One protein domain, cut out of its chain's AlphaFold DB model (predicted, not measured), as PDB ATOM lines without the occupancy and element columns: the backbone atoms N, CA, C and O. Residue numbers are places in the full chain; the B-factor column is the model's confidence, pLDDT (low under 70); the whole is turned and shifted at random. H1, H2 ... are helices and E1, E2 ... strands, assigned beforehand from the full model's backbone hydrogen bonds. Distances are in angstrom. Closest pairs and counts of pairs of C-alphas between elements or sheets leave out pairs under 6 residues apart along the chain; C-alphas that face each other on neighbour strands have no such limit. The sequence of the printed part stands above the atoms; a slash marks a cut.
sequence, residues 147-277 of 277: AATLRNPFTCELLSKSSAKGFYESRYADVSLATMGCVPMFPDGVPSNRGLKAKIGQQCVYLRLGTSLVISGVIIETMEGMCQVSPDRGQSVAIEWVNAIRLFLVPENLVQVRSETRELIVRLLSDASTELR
ATOM      1  N   ALA A 147     125.777 102.144 117.606       40.38
ATOM      2  CA  ALA A 147     125.171 102.128 116.276       40.38
ATOM      3  C   ALA A 147     125.559 100.877 115.462       40.38
ATOM      4  O   ALA A 147     124.736 100.354 114.712       40.38
ATOM      5  N   ALA A 148     126.775 100.350 115.638       40.50
ATOM      6  CA  ALA A 148     127.200  99.086 115.040       40.50
ATOM      7  C   ALA A 148     126.505  97.869 115.681       40.50
ATOM      8  O   ALA A 148     126.160  96.931 114.966       40.50
ATOM      9  N   THR A 149     126.214  97.895 116.988       42.28
ATOM     10  CA  THR A 149     125.373  96.868 117.635       42.28
ATOM     11  C   THR A 149     123.903  96.938 117.214       42.28
ATOM     12  O   THR A 149     123.244  95.905 117.185       42.28
ATOM     13  N   LEU A 150     123.405  98.118 116.822       39.31
ATOM     14  CA  LEU A 150     122.052  98.316 116.280       39.31
ATOM     15  C   LEU A 150     121.915  97.905 114.798       39.31
ATOM     16  O   LEU A 150     120.810  97.888 114.266       39.31
ATOM     17  N   ARG A 151     123.020  97.576 114.114       36.41
ATOM     18  CA  ARG A 151     123.040  97.196 112.688       36.41
ATOM     19  C   ARG A 151     122.842  95.700 112.418       36.41
ATOM     20  O   ARG A 151     122.971  95.295 111.265       36.41
ATOM     21  N   ASN A 152     122.542  94.879 113.425       36.81
ATOM     22  CA  ASN A 152     122.413  93.429 113.248       36.81
ATOM     23  C   ASN A 152     120.936  92.975 113.366       36.81
ATOM     24  O   ASN A 152     120.417  92.916 114.479       36.81
ATOM     25  N   PRO A 153     120.230  92.693 112.254       35.94
ATOM     26  CA  PRO A 153     118.769  92.647 112.232       35.94
ATOM     27  C   PRO A 153     118.217  91.254 112.545       35.94
ATOM     28  O   PRO A 153     118.084  90.451 111.634       35.94
ATOM     29  N   PHE A 154     117.826  90.962 113.789       37.59
ATOM     30  CA  PHE A 154     117.163  89.690 114.133       37.59
ATOM     31  C   PHE A 154     116.313  89.856 115.426       37.59
ATOM     32  O   PHE A 154     116.823  90.388 116.400       37.59
ATOM     33  N   THR A 155     115.037  89.456 115.607       47.47
ATOM     34  CA  THR A 155     113.988  88.974 114.676       47.47
ATOM     35  C   THR A 155     112.559  88.964 115.280       47.47
ATOM     36  O   THR A 155     111.810  88.071 114.947       47.47
ATOM     37  N   CYS A 156     112.076  89.859 116.159       37.22
ATOM     38  CA  CYS A 156     110.681  89.724 116.677       37.22
ATOM     39  C   CYS A 156     109.559  89.958 115.639       37.22
ATOM     40  O   CYS A 156     109.214  91.102 115.440       37.22
ATOM     41  N   GLU A 157     108.998  88.921 114.998       41.38
ATOM     42  CA  GLU A 157     108.044  89.023 113.868       41.38
ATOM     43  C   GLU A 157     106.609  89.387 114.297       41.38
ATOM     44  O   GLU A 157     105.918  88.605 114.954       41.38
ATOM     45  N   LEU A 158     106.127  90.554 113.858       49.41
ATOM     46  CA  LEU A 158     104.702  90.884 113.795       49.41
ATOM     47  C   LEU A 158     104.241  90.863 112.332       49.41
ATOM     48  O   LEU A 158     104.527  91.797 111.592       49.41
ATOM     49  N   LEU A 159     103.508  89.821 111.931       48.31
ATOM     50  CA  LEU A 159     102.862  89.725 110.617       48.31
ATOM     51  C   LEU A 159     101.580  90.573 110.586       48.31
ATOM     52  O   LEU A 159     100.548  90.166 111.122       48.31
ATOM     53  N   SER A 160     101.611  91.724 109.920       55.09
ATOM     54  CA  SER A 160     100.426  92.532 109.618       55.09
ATOM     55  C   SER A 160     100.038  92.420 108.146       55.09
ATOM     56  O   SER A 160     100.867  92.542 107.247       55.09
ATOM     57  N   LYS A 161      98.748  92.199 107.871       47.44
ATOM     58  CA  LYS A 161      98.211  92.248 106.505       47.44
ATOM     59  C   LYS A 161      98.227  93.701 106.035       47.44
ATOM     60  O   LYS A 161      97.526  94.528 106.615       47.44
ATOM     61  N   SER A 162      99.004  94.006 105.000       53.84
ATOM     62  CA  SER A 162      98.995  95.349 104.419       53.84
ATOM     63  C   SER A 162      97.665  95.618 103.698       53.84
ATOM     64  O   SER A 162      96.915  94.696 103.354       53.84
ATOM     65  N   SER A 163      97.375  96.891 103.440       58.47
ATOM     66  CA  SER A 163      96.213  97.330 102.658       58.47
ATOM     67  C   SER A 163      96.262  96.869 101.190       58.47
ATOM     68  O   SER A 163      95.220  96.799 100.536       58.47
ATOM     69  N   ALA A 164      97.435  96.475 100.679       55.72
ATOM     70  CA  ALA A 164      97.597  95.890  99.354       55.72
ATOM     71  C   ALA A 164      97.284  94.382  99.366       55.72
ATOM     72  O   ALA A 164      97.820  93.597 100.153       55.72
ATOM     73  N   LYS A 165      96.405  93.948  98.456       56.88
ATOM     74  CA  LYS A 165      95.982  92.546  98.333       56.88
ATOM     75  C   LYS A 165      97.201  91.639  98.101       56.88
ATOM     76  O   LYS A 165      97.841  91.721  97.062       56.88
ATOM     77  N   GLY A 166      97.472  90.746  99.054       60.06
ATOM     78  CA  GLY A 166      98.520  89.724  98.945       60.06
ATOM     79  C   GLY A 166      99.850  90.047  99.633       60.06
ATOM     80  O   GLY A 166     100.732  89.197  99.612       60.06
ATOM     81  N   PHE A 167      99.992  91.208 100.280       52.22
ATOM     82  CA  PHE A 167     101.225  91.591 100.974       52.22
ATOM     83  C   PHE A 167     101.074  91.484 102.496       52.22
ATOM     84  O   PHE A 167     100.169  92.084 103.086       52.22
ATOM     85  N   TYR A 168     101.981  90.730 103.116       56.91
ATOM     86  CA  TYR A 168     102.173  90.674 104.562       56.91
ATOM     87  C   TYR A 168     103.424  91.477 104.900       56.91
ATOM     88  O   TYR A 168     104.477  91.273 104.300       56.91
ATOM     89  N   GLU A 169     103.292  92.404 105.833       58.03
ATOM     90  CA  GLU A 169     104.402  93.154 106.397       58.03
ATOM     91  C   GLU A 169     104.826  92.462 107.691       58.03
ATOM     92  O   GLU A 169     103.972  92.128 108.511       58.03
ATOM     93  N   SER A 170     106.123  92.227 107.857       57.81
ATOM     94  CA  SER A 170     106.694  91.736 109.107       57.81
ATOM     95  C   SER A 170     107.478  92.862 109.765       57.81
ATOM     96  O   SER A 170     108.355  93.450 109.127       57.81
ATOM     97  N   ARG A 171     107.159  93.187 111.020       65.56
ATOM     98  CA  ARG A 171     107.874  94.214 111.794       65.56
ATOM     99  C   ARG A 171     108.646  93.610 112.935       65.56
ATOM    100  O   ARG A 171     108.158  92.672 113.550       65.56
ATOM    101  N   TYR A 172     109.798  94.212 113.215       67.81
ATOM    102  CA  TYR A 172     110.785  93.738 114.172       67.81
ATOM    103  C   TYR A 172     111.179  94.846 115.144       67.81
ATOM    104  O   TYR A 172     111.482  95.960 114.723       67.81
ATOM    105  N   ALA A 173     111.211  94.526 116.436       70.06
ATOM    106  CA  ALA A 173     111.824  95.372 117.454       70.06
ATOM    107  C   ALA A 173     113.128  94.718 117.923       70.06
ATOM    108  O   ALA A 173     113.110  93.569 118.375       70.06
ATOM    109  N   ASP A 174     114.239  95.446 117.812       78.69
ATOM    110  CA  ASP A 174     115.501  95.084 118.454       78.69
ATOM    111  C   ASP A 174     115.766  96.044 119.614       78.69
ATOM    112  O   ASP A 174     115.839  97.261 119.434       78.69
ATOM    113  N   VAL A 175     115.865  95.489 120.818       85.38
ATOM    114  CA  VAL A 175     116.074  96.242 122.053       85.38
ATOM    115  C   VAL A 175     117.314  95.692 122.736       85.38
ATOM    116  O   VAL A 175     117.375  94.524 123.121       85.38
ATOM    117  N   SER A 176     118.307  96.557 122.924       89.06
ATOM    118  CA  SER A 176     119.462  96.228 123.754       89.06
ATOM    119  C   SER A 176     119.060  96.236 125.226       89.06
ATOM    120  O   SER A 176     118.546  97.243 125.719       89.06
ATOM    121  N   LEU A 177     119.357  95.157 125.958       91.19
ATOM    122  CA  LEU A 177     119.105  95.091 127.403       91.19
ATOM    123  C   LEU A 177     119.933  96.114 128.198       91.19
ATOM    124  O   LEU A 177     119.581  96.416 129.334       91.19
ATOM    125  N   ALA A 178     120.965  96.721 127.595       90.81
ATOM    126  CA  ALA A 178     121.660  97.866 128.185       90.81
ATOM    127  C   ALA A 178     120.706  99.029 128.495       90.81
ATOM    128  O   ALA A 178     120.880  99.725 129.491       90.81
ATOM    129  N   THR A 179     119.663  99.217 127.678       89.00
ATOM    130  CA  THR A 179     118.646 100.260 127.904       89.00
ATOM    131  C   THR A 179     117.796 100.004 129.150       89.00
ATOM    132  O   THR A 179     117.218 100.940 129.686       89.00
ATOM    133  N   MET A 180     117.770  98.756 129.630       89.56
ATOM    134  CA  MET A 180     117.092  98.317 130.855       89.56
ATOM    135  C   MET A 180     118.065  98.229 132.047       89.56
ATOM    136  O   MET A 180     117.759  97.609 133.061       89.56
ATOM    137  N   GLY A 181     119.272  98.794 131.917       88.81
ATOM    138  CA  GLY A 181     120.295  98.789 132.965       88.81
ATOM    139  C   GLY A 181     121.135  97.512 133.052       88.81
ATOM    140  O   GLY A 181     121.963  97.397 133.955       88.81
ATOM    141  N   CYS A 182     120.980  96.555 132.129       93.44
ATOM    142  CA  CYS A 182     121.814  95.354 132.125       93.44
ATOM    143  C   CYS A 182     123.249  95.669 131.682       93.44
ATOM    144  O   CYS A 182     123.479  96.368 130.695       93.44
ATOM    145  N   VAL A 183     124.230  95.080 132.365       96.06
ATOM    146  CA  VAL A 183     125.652  95.266 132.047       96.06
ATOM    147  C   VAL A 183     126.083  94.259 130.972       96.06
ATOM    148  O   VAL A 183     125.916  93.056 131.183       96.06
ATOM    149  N   PRO A 184     126.646  94.695 129.829       95.06
ATOM    150  CA  PRO A 184     127.168  93.780 128.813       95.06
ATOM    151  C   PRO A 184     128.281  92.886 129.373       95.06
ATOM    152  O   PRO A 184     129.156  93.359 130.096       95.06
ATOM    153  N   MET A 185     128.311  91.607 128.990       94.88
ATOM    154  CA  MET A 185     129.414  90.710 129.375       94.88
ATOM    155  C   MET A 185     130.746  91.094 128.722       94.88
ATOM    156  O   MET A 185     131.809  90.766 129.253       94.88
ATOM    157  N   PHE A 186     130.672  91.774 127.576       90.69
ATOM    158  CA  PHE A 186     131.812  92.204 126.773       90.69
ATOM    159  C   PHE A 186     131.656  93.697 126.430       90.69
ATOM    160  O   PHE A 186     131.172  94.038 125.350       90.69
ATOM    161  N   PRO A 187     132.015  94.606 127.356       85.81
ATOM    162  CA  PRO A 187     131.802  96.046 127.178       85.81
ATOM    163  C   PRO A 187     132.620  96.635 126.018       85.81
ATOM    164  O   PRO A 187     132.196  97.601 125.388       85.81
ATOM    165  N   ASP A 188     133.756  96.019 125.683       85.25
ATOM    166  CA  ASP A 188     134.650  96.489 124.621       85.25
ATOM    167  C   ASP A 188     134.226  96.052 123.206       85.25
ATOM    168  O   ASP A 188     134.900  96.398 122.232       85.25
ATOM    169  N   GLY A 189     133.104  95.337 123.064       80.88
ATOM    170  CA  GLY A 189     132.586  94.838 121.788       80.88
ATOM    171  C   GLY A 189     132.864  93.352 121.579       80.88
ATOM    172  O   GLY A 189     132.756  92.567 122.517       80.88
ATOM    173  N   VAL A 190     133.178  92.949 120.340       80.00
ATOM    174  CA  VAL A 190     133.406  91.534 119.998       80.00
ATOM    175  C   VAL A 190     134.667  91.028 120.714       80.00
ATOM    176  O   VAL A 190     135.770  91.489 120.408       80.00
ATOM    177  N   PRO A 191     134.541  90.091 121.666       85.31
ATOM    178  CA  PRO A 191     135.688  89.557 122.392       85.31
ATOM    179  C   PRO A 191     136.569  88.665 121.511       85.31
ATOM    180  O   PRO A 191     136.102  88.005 120.584       85.31
ATOM    181  N   SER A 192     137.854  88.571 121.864       90.38
ATOM    182  CA  SER A 192     138.737  87.544 121.298       90.38
ATOM    183  C   SER A 192     138.251  86.136 121.665       90.38
ATOM    184  O   SER A 192     137.615  85.939 122.702       90.38
ATOM    185  N   ASN A 193     138.633  85.120 120.883       89.56
ATOM    186  CA  ASN A 193     138.307  83.719 121.189       89.56
ATOM    187  C   ASN A 193     138.758  83.287 122.596       89.56
ATOM    188  O   ASN A 193     138.068  82.520 123.263       89.56
ATOM    189  N   ARG A 194     139.895  83.804 123.082       91.50
ATOM    190  CA  ARG A 194     140.353  83.555 124.457       91.50
ATOM    191  C   ARG A 194     139.420  84.204 125.485       91.50
ATOM    192  O   ARG A 194     139.097  83.569 126.485       91.50
ATOM    193  N   GLY A 195     138.979  85.436 125.227       91.19
ATOM    194  CA  GLY A 195     138.018  86.152 126.068       91.19
ATOM    195  C   GLY A 195     136.653  85.462 126.129       91.19
ATOM    196  O   GLY A 195     136.069  85.386 127.203       91.19
ATOM    197  N   LEU A 196     136.187  84.895 125.011       92.75
ATOM    198  CA  LEU A 196     134.966  84.084 124.953       92.75
ATOM    199  C   LEU A 196     135.085  82.813 125.785       92.75
ATOM    200  O   LEU A 196     134.254  82.565 126.654       92.75
ATOM    201  N   LYS A 197     136.142  82.026 125.557       94.75
ATOM    202  CA  LYS A 197     136.354  80.757 126.267       94.75
ATOM    203  C   LYS A 197     136.441  80.944 127.783       94.75
ATOM    204  O   LYS A 197     135.968  80.092 128.523       94.75
ATOM    205  N   ALA A 198     136.969  82.079 128.248       95.31
ATOM    206  CA  ALA A 198     137.014  82.422 129.671       95.31
ATOM    207  C   ALA A 198     135.627  82.643 130.314       95.31
ATOM    208  O   ALA A 198     135.528  82.732 131.538       95.31
ATOM    209  N   LYS A 199     134.561  82.757 129.510       95.50
ATOM    210  CA  LYS A 199     133.177  82.935 129.967       95.50
ATOM    211  C   LYS A 199     132.360  81.642 129.975       95.50
ATOM    212  O   LYS A 199     131.227  81.669 130.446       95.50
ATOM    213  N   ILE A 200     132.912  80.520 129.505       97.44
ATOM    214  CA  ILE A 200     132.248  79.214 129.609       97.44
ATOM    215  C   ILE A 200     131.970  78.909 131.089       97.44
ATOM    216  O   ILE A 200     132.819  79.127 131.952       97.44
ATOM    217  N   GLY A 201     130.755  78.450 131.385       97.75
ATOM    218  CA  GLY A 201     130.252  78.203 132.735       97.75
ATOM    219  C   GLY A 201     129.673  79.434 133.443       97.75
ATOM    220  O   GLY A 201     129.074  79.279 134.505       97.75
ATOM    221  N   GLN A 202     129.802  80.645 132.886       97.94
ATOM    222  CA  GLN A 202     129.196  81.842 133.480       97.94
ATOM    223  C   GLN A 202     127.707  81.945 133.141       97.94
ATOM    224  O   GLN A 202     127.280  81.616 132.030       97.94
ATOM    225  N   GLN A 203     126.929  82.441 134.105       97.94
ATOM    226  CA  GLN A 203     125.538  82.809 133.875       97.94
ATOM    227  C   GLN A 203     125.443  84.102 133.064       97.94
ATOM    228  O   GLN A 203     126.234  85.032 133.236       97.94
ATOM    229  N   CYS A 204     124.444  84.160 132.194       97.56
ATOM    230  CA  CYS A 204     124.196  85.273 131.298       97.56
ATOM    231  C   CYS A 204     122.698  85.452 131.048       97.56
ATOM    232  O   CYS A 204     121.887  84.558 131.313       97.56
ATOM    233  N   VAL A 205     122.338  86.614 130.510       97.12
ATOM    234  CA  VAL A 205     121.001  86.884 129.983       97.12
ATOM    235  C   VAL A 205     121.071  87.480 128.586       97.12
ATOM    236  O   VAL A 205     122.010  88.202 128.248       97.12
ATOM    237  N   TYR A 206     120.057  87.196 127.777       95.62
ATOM    238  CA  TYR A 206     119.903  87.768 126.445       95.62
ATOM    239  C   TYR A 206     118.427  87.928 126.081       95.62
ATOM    240  O   TYR A 206     117.562  87.195 126.560       95.62
ATOM    241  N   LEU A 207     118.126  88.894 125.214       93.31
ATOM    242  CA  LEU A 207     116.813  88.994 124.582       93.31
ATOM    243  C   LEU A 207     116.765  88.020 123.405       93.31
ATOM    244  O   LEU A 207     117.567  88.134 122.473       93.31
ATOM    245  N   ARG A 208     115.818  87.081 123.430       89.56
ATOM    246  CA  ARG A 208     115.617  86.141 122.332       89.56
ATOM    247  C   ARG A 208     114.996  86.856 121.137       89.56
ATOM    248  O   ARG A 208     113.837  87.276 121.162       89.56
ATOM    249  N   LEU A 209     115.788  86.930 120.075       82.06
ATOM    250  CA  LEU A 209     115.402  87.354 118.729       82.06
ATOM    251  C   LEU A 209     114.121  86.619 118.337       82.06
ATOM    252  O   LEU A 209     114.021  85.419 118.576       82.06
ATOM    253  N   GLY A 210     113.122  87.298 117.784       76.94
ATOM    254  CA  GLY A 210     111.823  86.638 117.581       76.94
ATOM    255  C   GLY A 210     110.771  87.015 118.593       76.94
ATOM    256  O   GLY A 210     109.588  86.841 118.322       76.94
ATOM    257  N   THR A 211     111.182  87.512 119.755       83.38
ATOM    258  CA  THR A 211     110.300  87.492 120.911       83.38
ATOM    259  C   THR A 211     110.513  88.687 121.833       83.38
ATOM    260  O   THR A 211     111.471  89.442 121.708       83.38
ATOM    261  N   SER A 212     109.627  88.805 122.818       85.31
ATOM    262  CA  SER A 212     109.806  89.661 123.995       85.31
ATOM    263  C   SER A 212     110.402  88.908 125.195       85.31
ATOM    264  O   SER A 212     110.285  89.356 126.334       85.31
ATOM    265  N   LEU A 213     110.999  87.731 124.969       89.50
ATOM    266  CA  LEU A 213     111.494  86.865 126.035       89.50
ATOM    267  C   LEU A 213     112.956  87.170 126.356       89.50
ATOM    268  O   LEU A 213     113.843  86.970 125.529       89.50
ATOM    269  N   VAL A 214     113.203  87.593 127.595       93.31
ATOM    270  CA  VAL A 214     114.555  87.675 128.158       93.31
ATOM    271  C   VAL A 214     114.904  86.337 128.798       93.31
ATOM    272  O   VAL A 214     114.305  85.933 129.805       93.31
ATOM    273  N   ILE A 215     115.868  85.655 128.193       95.00
ATOM    274  CA  ILE A 215     116.314  84.321 128.570       95.00
ATOM    275  C   ILE A 215     117.517  84.438 129.492       95.00
ATOM    276  O   ILE A 215     118.434  85.206 129.217       95.00
ATOM    277  N   SER A 216     117.492  83.680 130.583       96.75
ATOM    278  CA  SER A 216     118.647  83.474 131.460       96.75
ATOM    279  C   SER A 216     119.200  82.069 131.266       96.75
ATOM    280  O   SER A 216     118.431  81.136 131.014       96.75
ATOM    281  N   GLY A 217     120.516  81.915 131.330       97.50
ATOM    282  CA  GLY A 217     121.155  80.625 131.111       97.50
ATOM    283  C   GLY A 217     122.657  80.647 131.342       97.50
ATOM    284  O   GLY A 217     123.231  81.652 131.760       97.50
ATOM    285  N   VAL A 218     123.302  79.526 131.036       98.12
ATOM    286  CA  VAL A 218     124.744  79.316 131.208       98.12
ATOM    287  C   VAL A 218     125.410  79.151 129.849       98.12
ATOM    288  O   VAL A 218     124.907  78.428 128.987       98.12
ATOM    289  N   ILE A 219     126.561  79.795 129.659       98.19
ATOM    290  CA  ILE A 219     127.384  79.606 128.460       98.19
ATOM    291  C   ILE A 219     128.043  78.227 128.528       98.19
ATOM    292  O   ILE A 219     128.809  77.958 129.451       98.19
ATOM    293  N   ILE A 220     127.776  77.366 127.550       98.12
ATOM    294  CA  ILE A 220     128.309  75.994 127.512       98.12
ATOM    295  C   ILE A 220     129.385  75.798 126.442       98.12
ATOM    296  O   ILE A 220     130.284  74.984 126.626       98.12
ATOM    297  N   GLU A 221     129.343  76.576 125.361       97.50
ATOM    298  CA  GLU A 221     130.310  76.499 124.264       97.50
ATOM    299  C   GLU A 221     130.501  77.879 123.618       97.50
ATOM    300  O   GLU A 221     129.669  78.775 123.770       97.50
ATOM    301  N   THR A 222     131.607  78.073 122.899       96.06
ATOM    302  CA  THR A 222     131.892  79.310 122.163       96.06
ATOM    303  C   THR A 222     132.486  79.010 120.796       96.06
ATOM    304  O   THR A 222     133.409  78.201 120.703       96.06
ATOM    305  N   MET A 223     132.039  79.729 119.771       92.88
ATOM    306  CA  MET A 223     132.523  79.612 118.398       92.88
ATOM    307  C   MET A 223     132.436  80.982 117.721       92.88
ATOM    308  O   MET A 223     131.361  81.559 117.659       92.88
ATOM    309  N   GLU A 224     133.563  81.511 117.238       89.25
ATOM    310  CA  GLU A 224     133.622  82.675 116.329       89.25
ATOM    311  C   GLU A 224     132.736  83.878 116.722       89.25
ATOM    312  O   GLU A 224     131.908  84.352 115.949       89.25
ATOM    313  N   GLY A 225     132.880  84.397 117.947       88.81
ATOM    314  CA  GLY A 225     132.067  85.542 118.399       88.81
ATOM    315  C   GLY A 225     130.650  85.180 118.859       88.81
ATOM    316  O   GLY A 225     129.907  86.056 119.300       88.81
ATOM    317  N   MET A 226     130.285  83.901 118.808       94.88
ATOM    318  CA  MET A 226     129.028  83.354 119.305       94.88
ATOM    319  C   MET A 226     129.272  82.496 120.550       94.88
ATOM    320  O   MET A 226     130.324  81.874 120.727       94.88
ATOM    321  N   CYS A 227     128.262  82.432 121.404       96.50
ATOM    322  CA  CYS A 227     128.212  81.578 122.577       96.50
ATOM    323  C   CYS A 227     126.978  80.691 122.485       96.50
ATOM    324  O   CYS A 227     125.881  81.178 122.216       96.50
ATOM    325  N   GLN A 228     127.145  79.404 122.743       97.56
ATOM    326  CA  GLN A 228     126.030  78.501 122.930       97.56
ATOM    327  C   GLN A 228     125.552  78.614 124.378       97.56
ATOM    328  O   GLN A 228     126.342  78.459 125.313       97.56
ATOM    329  N   VAL A 229     124.266  78.906 124.565       97.81
ATOM    330  CA  VAL A 229     123.664  79.135 125.880       97.81
ATOM    331  C   VAL A 229     122.650  78.040 126.178       97.81
ATOM    332  O   VAL A 229     121.743  77.780 125.387       97.81
ATOM    333  N   SER A 230     122.802  77.408 127.340       97.19
ATOM    334  CA  SER A 230     121.820  76.490 127.909       97.19
ATOM    335  C   SER A 230     120.863  77.266 128.820       97.19
ATOM    336  O   SER A 230     121.332  77.844 129.802       97.19
ATOM    337  N   PRO A 231     119.553  77.331 128.515       95.56
ATOM    338  CA  PRO A 231     118.592  78.075 129.329       95.56
ATOM    339  C   PRO A 231     118.426  77.482 130.730       95.56
ATOM    340  O   PRO A 231     118.481  76.263 130.911       95.56
ATOM    341  N   ASP A 232     118.140  78.333 131.718       93.44
ATOM    342  CA  ASP A 232     117.826  77.854 133.065       93.44
ATOM    343  C   ASP A 232     116.564  76.981 133.066       93.44
ATOM    344  O   ASP A 232     115.635  77.162 132.266       93.44
ATOM    345  N   ARG A 233     116.498  76.060 134.033       84.81
ATOM    346  CA  ARG A 233     115.352  75.160 134.213       84.81
ATOM    347  C   ARG A 233     114.042  75.949 134.311       84.81
ATOM    348  O   ARG A 233     113.953  76.948 135.016       84.81
ATOM    349  N   GLY A 234     113.011  75.457 133.624       77.44
ATOM    350  CA  GLY A 234     111.686  76.084 133.588       77.44
ATOM    351  C   GLY A 234     111.469  77.044 132.415       77.44
ATOM    352  O   GLY A 234     110.338  77.464 132.184       77.44
ATOM    353  N   GLN A 235     112.503  77.347 131.626       78.38
ATOM    354  CA  GLN A 235     112.344  78.052 130.354       78.38
ATOM    355  C   GLN A 235     112.160  77.042 129.219       78.38
ATOM    356  O   GLN A 235     113.007  76.187 128.988       78.38
ATOM    357  N   SER A 236     111.043  77.138 128.493       77.62
ATOM    358  CA  SER A 236     110.749  76.278 127.336       77.62
ATOM    359  C   SER A 236     111.472  76.771 126.074       77.62
ATOM    360  O   SER A 236     110.842  77.052 125.051       77.62
ATOM    361  N   VAL A 237     112.791  76.920 126.158       81.69
ATOM    362  CA  VAL A 237     113.661  77.334 125.051       81.69
ATOM    363  C   VAL A 237     114.735  76.268 124.865       81.69
ATOM    364  O   VAL A 237     115.194  75.666 125.833       81.69
ATOM    365  N   ALA A 238     115.082  75.979 123.614       88.31
ATOM    366  CA  ALA A 238     116.174  75.064 123.307       88.31
ATOM    367  C   ALA A 238     117.531  75.729 123.594       88.31
ATOM    368  O   ALA A 238     117.615  76.930 123.838       88.31
ATOM    369  N   ILE A 239     118.602  74.943 123.541       92.50
ATOM    370  CA  ILE A 239     119.962  75.486 123.521       92.50
ATOM    371  C   ILE A 239     120.135  76.310 122.238       92.50
ATOM    372  O   ILE A 239     119.810  75.833 121.149       92.50
ATOM    373  N   GLU A 240     120.642  77.536 122.359       93.12
ATOM    374  CA  GLU A 240     120.740  78.486 121.245       93.12
ATOM    375  C   GLU A 240     122.145  79.083 121.130       93.12
ATOM    376  O   GLU A 240     122.832  79.301 122.128       93.12
ATOM    377  N   TRP A 241     122.560  79.375 119.894       95.56
ATOM    378  CA  TRP A 241     123.748  80.176 119.611       95.56
ATOM    379  C   TRP A 241     123.385  81.658 119.631       95.56
ATOM    380  O   TRP A 241     122.547  82.116 118.854       95.56
ATOM    381  N   VAL A 242     124.040  82.414 120.504       94.25
ATOM    382  CA  VAL A 242     123.791  83.838 120.728       94.25
ATOM    383  C   VAL A 242     125.069  84.616 120.451       94.25
ATOM    384  O   VAL A 242     126.153  84.214 120.868       94.25
ATOM    385  N   ASN A 243     124.958  85.746 119.751       94.00
ATOM    386  CA  ASN A 243     126.105  86.623 119.543       94.00
ATOM    387  C   ASN A 243     126.597  87.160 120.891       94.00
ATOM    388  O   ASN A 243     125.803  87.682 121.673       94.00
ATOM    389  N   ALA A 244     127.900  87.061 121.144       93.00
ATOM    390  CA  ALA A 244     128.504  87.435 122.415       93.00
ATOM    391  C   ALA A 244     128.190  88.882 122.822       93.00
ATOM    392  O   ALA A 244     127.957  89.147 123.997       93.00
ATOM    393  N   ILE A 245     128.082  89.808 121.862       92.69
ATOM    394  CA  ILE A 245     127.754  91.219 122.139       92.69
ATOM    395  C   ILE A 245     126.326  91.412 122.675       92.69
ATOM    396  O   ILE A 245     126.000  92.477 123.191       92.69
ATOM    397  N   ARG A 246     125.462  90.399 122.535       92.38
ATOM    398  CA  ARG A 246     124.077  90.387 123.027       92.38
ATOM    399  C   ARG A 246     123.929  89.666 124.366       92.38
ATOM    400  O   ARG A 246     122.804  89.510 124.838       92.38
ATOM    401  N   LEU A 247     125.038  89.219 124.954       96.06
ATOM    402  CA  LEU A 247     125.056  88.632 126.283       96.06
ATOM    403  C   LEU A 247     125.309  89.704 127.335       96.06
ATOM    404  O   LEU A 247     126.251  90.496 127.252       96.06
ATOM    405  N   PHE A 248     124.483  89.672 128.367       97.56
ATOM    406  CA  PHE A 248     124.560  90.556 129.514       97.56
ATOM    407  C   PHE A 248     124.759  89.730 130.779       97.56
ATOM    408  O   PHE A 248     124.377  88.559 130.844       97.56
ATOM    409  N   LEU A 249     125.371  90.339 131.788       97.19
ATOM    410  CA  LEU A 249     125.407  89.770 133.128       97.19
ATOM    411  C   LEU A 249     123.976  89.648 133.657       97.19
ATOM    412  O   LEU A 249     123.124  90.480 133.340       97.19
ATOM    413  N   VAL A 250     123.717  88.612 134.458       97.12
ATOM    414  CA  VAL A 250     122.411  88.443 135.103       97.12
ATOM    415  C   VAL A 250     122.182  89.619 136.060       97.12
ATOM    416  O   VAL A 250     122.964  89.781 136.997       97.12
ATOM    417  N   PRO A 251     121.148  90.450 135.842       96.00
ATOM    418  CA  PRO A 251     120.835  91.542 136.749       96.00
ATOM    419  C   PRO A 251     120.165  91.005 138.020       96.00
ATOM    420  O   PRO A 251     119.447  90.003 137.978       96.00
ATOM    421  N   GLU A 252     120.327  91.711 139.139       95.00
ATOM    422  CA  GLU A 252     119.673  91.360 140.411       95.00
ATOM    423  C   GLU A 252     118.136  91.383 140.297       95.00
ATOM    424  O   GLU A 252     117.437  90.575 140.906       95.00
ATOM    425  N   ASN A 253     117.598  92.269 139.456       94.56
ATOM    426  CA  ASN A 253     116.169  92.488 139.237       94.56
ATOM    427  C   ASN A 253     115.649  91.861 137.924       94.56
ATOM    428  O   ASN A 253     114.832  92.456 137.218       94.56
ATOM    429  N   LEU A 254     116.068  90.632 137.594       93.94
ATOM    430  CA  LEU A 254     115.710  89.944 136.339       93.94
ATOM    431  C   LEU A 254     114.201  89.923 136.018       93.94
ATOM    432  O   LEU A 254     113.811  90.025 134.854       93.94
ATOM    433  N   VAL A 255     113.338  89.793 137.030       94.25
ATOM    434  CA  VAL A 255     111.873  89.790 136.846       94.25
ATOM    435  C   VAL A 255     111.371  91.135 136.319       94.25
ATOM    436  O   VAL A 255     110.539  91.167 135.413       94.25
ATOM    437  N   GLN A 256     111.904  92.236 136.845       95.12
ATOM    438  CA  GLN A 256     111.553  93.583 136.408       95.12
ATOM    439  C   GLN A 256     112.046  93.830 134.983       95.12
ATOM    440  O   GLN A 256     111.250  94.208 134.128       95.12
ATOM    441  N   VAL A 257     113.309  93.494 134.694       94.19
ATOM    442  CA  VAL A 257     113.887  93.600 133.343       94.19
ATOM    443  C   VAL A 257     113.042  92.837 132.318       94.19
ATOM    444  O   VAL A 257     112.775  93.348 131.230       94.19
ATOM    445  N   ARG A 258     112.565  91.632 132.664       93.12
ATOM    446  CA  ARG A 258     111.646  90.844 131.823       93.12
ATOM    447  C   ARG A 258     110.332  91.577 131.545       93.12
ATOM    448  O   ARG A 258     109.878  91.559 130.402       93.12
ATOM    449  N   SER A 259     109.723  92.192 132.560       92.12
ATOM    450  CA  SER A 259     108.464  92.934 132.401       92.12
ATOM    451  C   SER A 259     108.653  94.182 131.543       92.12
ATOM    452  O   SER A 259     107.960  94.346 130.543       92.12
ATOM    453  N   GLU A 260     109.647  95.006 131.871       93.00
ATOM    454  CA  GLU A 260     109.913  96.277 131.190       93.00
ATOM    455  C   GLU A 260     110.321  96.069 129.731       93.00
ATOM    456  O   GLU A 260     109.788  96.725 128.838       93.00
ATOM    457  N   THR A 261     111.192  95.089 129.461       90.31
ATOM    458  CA  THR A 261     111.580  94.741 128.085       90.31
ATOM    459  C   THR A 261     110.361  94.314 127.271       90.31
ATOM    460  O   THR A 261     110.196  94.717 126.118       90.31
ATOM    461  N   ARG A 262     109.473  93.511 127.869       88.75
ATOM    462  CA  ARG A 262     108.252  93.055 127.205       88.75
ATOM    463  C   ARG A 262     107.300  94.207 126.920       88.75
ATOM    464  O   ARG A 262     106.787  94.289 125.806       88.75
ATOM    465  N   GLU A 263     107.056  95.069 127.897       89.06
ATOM    466  CA  GLU A 263     106.204  96.249 127.740       89.06
ATOM    467  C   GLU A 263     106.751  97.192 126.670       89.06
ATOM    468  O   GLU A 263     105.997  97.630 125.800       89.06
ATOM    469  N   LEU A 264     108.065  97.426 126.664       87.25
ATOM    470  CA  LEU A 264     108.727  98.244 125.656       87.25
ATOM    471  C   LEU A 264     108.555  97.661 124.251       87.25
ATOM    472  O   LEU A 264     108.149  98.386 123.346       87.25
ATOM    473  N   ILE A 265     108.819  96.365 124.062       87.00
ATOM    474  CA  ILE A 265     108.669  95.706 122.756       87.00
ATOM    475  C   ILE A 265     107.212  95.756 122.286       87.00
ATOM    476  O   ILE A 265     106.954  96.090 121.131       87.00
ATOM    477  N   VAL A 266     106.249  95.474 123.171       83.62
ATOM    478  CA  VAL A 266     104.816  95.554 122.838       83.62
ATOM    479  C   VAL A 266     104.428  96.974 122.432       83.62
ATOM    480  O   VAL A 266     103.716  97.140 121.442       83.62
ATOM    481  N   ARG A 267     104.911  97.990 123.154       85.44
ATOM    482  CA  ARG A 267     104.654  99.396 122.832       85.44
ATOM    483  C   ARG A 267     105.243  99.772 121.474       85.44
ATOM    484  O   ARG A 267     104.498 100.232 120.625       85.44
ATOM    485  N   LEU A 268     106.521  99.481 121.229       84.38
ATOM    486  CA  LEU A 268     107.185  99.780 119.952       84.38
ATOM    487  C   LEU A 268     106.461  99.150 118.755       84.38
ATOM    488  O   LEU A 268     106.263  99.796 117.730       84.38
ATOM    489  N   LEU A 269     106.029  97.893 118.892       80.56
ATOM    490  CA  LEU A 269     105.284  97.203 117.838       80.56
ATOM    491  C   LEU A 269     103.867  97.778 117.647       80.56
ATOM    492  O   LEU A 269     103.357  97.802 116.523       80.56
ATOM    493  N   SER A 270     103.234  98.251 118.722       79.50
ATOM    494  CA  SER A 270     101.902  98.871 118.677       79.50
ATOM    495  C   SER A 270     101.944 100.271 118.062       79.50
ATOM    496  O   SER A 270     101.127 100.565 117.191       79.50
ATOM    497  N   ASP A 271     102.927 101.090 118.438       76.12
ATOM    498  CA  ASP A 271     103.113 102.458 117.941       76.12
ATOM    499  C   ASP A 271     103.417 102.456 116.439       76.12
ATOM    500  O   ASP A 271     102.785 103.175 115.660       76.12
ATOM    501  N   ALA A 272     104.286 101.540 115.994       66.50
ATOM    502  CA  ALA A 272     104.523 101.337 114.571       66.50
ATOM    503  C   ALA A 272     103.215 100.991 113.833       66.50
ATOM    504  O   ALA A 272     103.007 101.381 112.685       66.50
ATOM    505  N   SER A 273     102.318 100.217 114.458       59.75
ATOM    506  CA  SER A 273     101.046  99.782 113.851       59.75
ATOM    507  C   SER A 273     100.047 100.923 113.671       59.75
ATOM    508  O   SER A 273      99.189 100.840 112.792       59.75
ATOM    509  N   THR A 274     100.168 101.991 114.458       58.84
ATOM    510  CA  THR A 274      99.321 103.185 114.351       58.84
ATOM    511  C   THR A 274      99.777 104.189 113.294       58.84
ATOM    512  O   THR A 274      98.917 104.850 112.726       58.84
ATOM    513  N   GLU A 275     101.069 104.264 112.961       53.81
ATOM    514  CA  GLU A 275     101.594 105.204 111.946       53.81
ATOM    515  C   GLU A 275     101.236 104.835 110.493       53.81
ATOM    516  O   GLU A 275     101.449 105.624 109.576       53.81
ATOM    517  N   LEU A 276     100.678 103.643 110.268       48.31
ATOM    518  CA  LEU A 276     100.318 103.121 108.944       48.31
ATOM    519  C   LEU A 276      98.809 103.167 108.637       48.31
ATOM    520  O   LEU A 276      98.344 102.484 107.721       48.31
ATOM    521  N   ARG A 277      98.047 103.968 109.390       42.19
ATOM    522  CA  ARG A 277      96.637 104.298 109.122       42.19
ATOM    523  C   ARG A 277      96.488 105.754 108.715       42.19
ATOM    524  O   ARG A 277      95.638 105.993 107.832       42.19
TER     525      ARG A 277
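Overview. This is residues 147 to 277 of the 277 residues of an uncharacterized protein of Bodo saltans (UniProt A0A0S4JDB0). A four-strand sheet, E3 to E6, curled like part of a barrel, makes one end of this domain, and the long helix H3 packs on it with residues 254 to 262, then runs away to a small hairpin, E1 and E2, at the other end. The short helix H2 packs on the sheet at the end away from the hairpin, and the short H1 packs on H3. The printed part has 131 residues, with elements in the order E1 E2 H1 H2 E3 E4 E5 E6 H3; the larger sheet, E3 - E4 - E5 - E6, and the pair E1 - E2 are antiparallel. The class is mixed, helices and strands, with 63 residues, under half, in named elements. The whole is compact, with a radius of gyration of the C-alphas of 16.1 A, but elongated, spanning 52 by 29 by 28 A.

Along the chain. E1 is residues 158 to 161, its first C-alpha at (104.702, 90.884, 113.795), and E2 is residues 168 to 171. H1 is residues 177 to 180 and H2 residues 193 to 197. E3, residues 203 to 207, is 14.2 A long; E4, residues 214 to 223, is 22.0 A and bends by 83 degrees at residue 220. E5, residues 226 to 231, is 15.4 A long, and E6 is residues 240 to 243. H3, residues 254 to 274, is 30.5 A long and ends with C-alpha 274 at (99.321, 103.185, 114.351).

Arrangement. E3 E4 E5 E6 form a meander, each strand the antiparallel neighbour of the one before, in a strongly twisted sheet. N 204 and O 217 are 2.8 A apart across E3 and E4, N 220 and O 228 2.9 A across E4 and E5, and N 227 and O 242 2.8 A across E5 and E6, each within hydrogen-bond range. H3 is on this sheet, in two layers, a helix on one face of a sheet; the closest C-alphas of H3 and E4 are those of Arg 258 and Val 214, 5.7 A apart. H2 is on the sheet at a height over the sheet of 8.6 A. H1 is not on it, but only just, with 4 pairs of C-alphas within 10 A. H1 and H3 touch, H3 with residues 257 to 261 alone; the C-alphas of Met 180 and Val 257 are closest, 6.2 A apart. In the hairpin E1 and E2, N 160 and O 169 are 2.8 A apart; the C-alphas of Arg 171 and Leu 269, the closest of E2 and H3, are 7.2 A apart. E1 and E3 are apart. In H2 and H3 every O i to N i+4 pair is within hydrogen-bond range; H1 is too short for such a pair.

Size, cuts and confidence. The two farthest C-alphas, those of Lys 165 and Ala 198, are 52.6 A apart. The printed part has no cut. The link from H1 to H2, 12 residues, is long. The mean pLDDT of the printed part is 80.9; residues 147 to 172 and 272 to 277 are under 70.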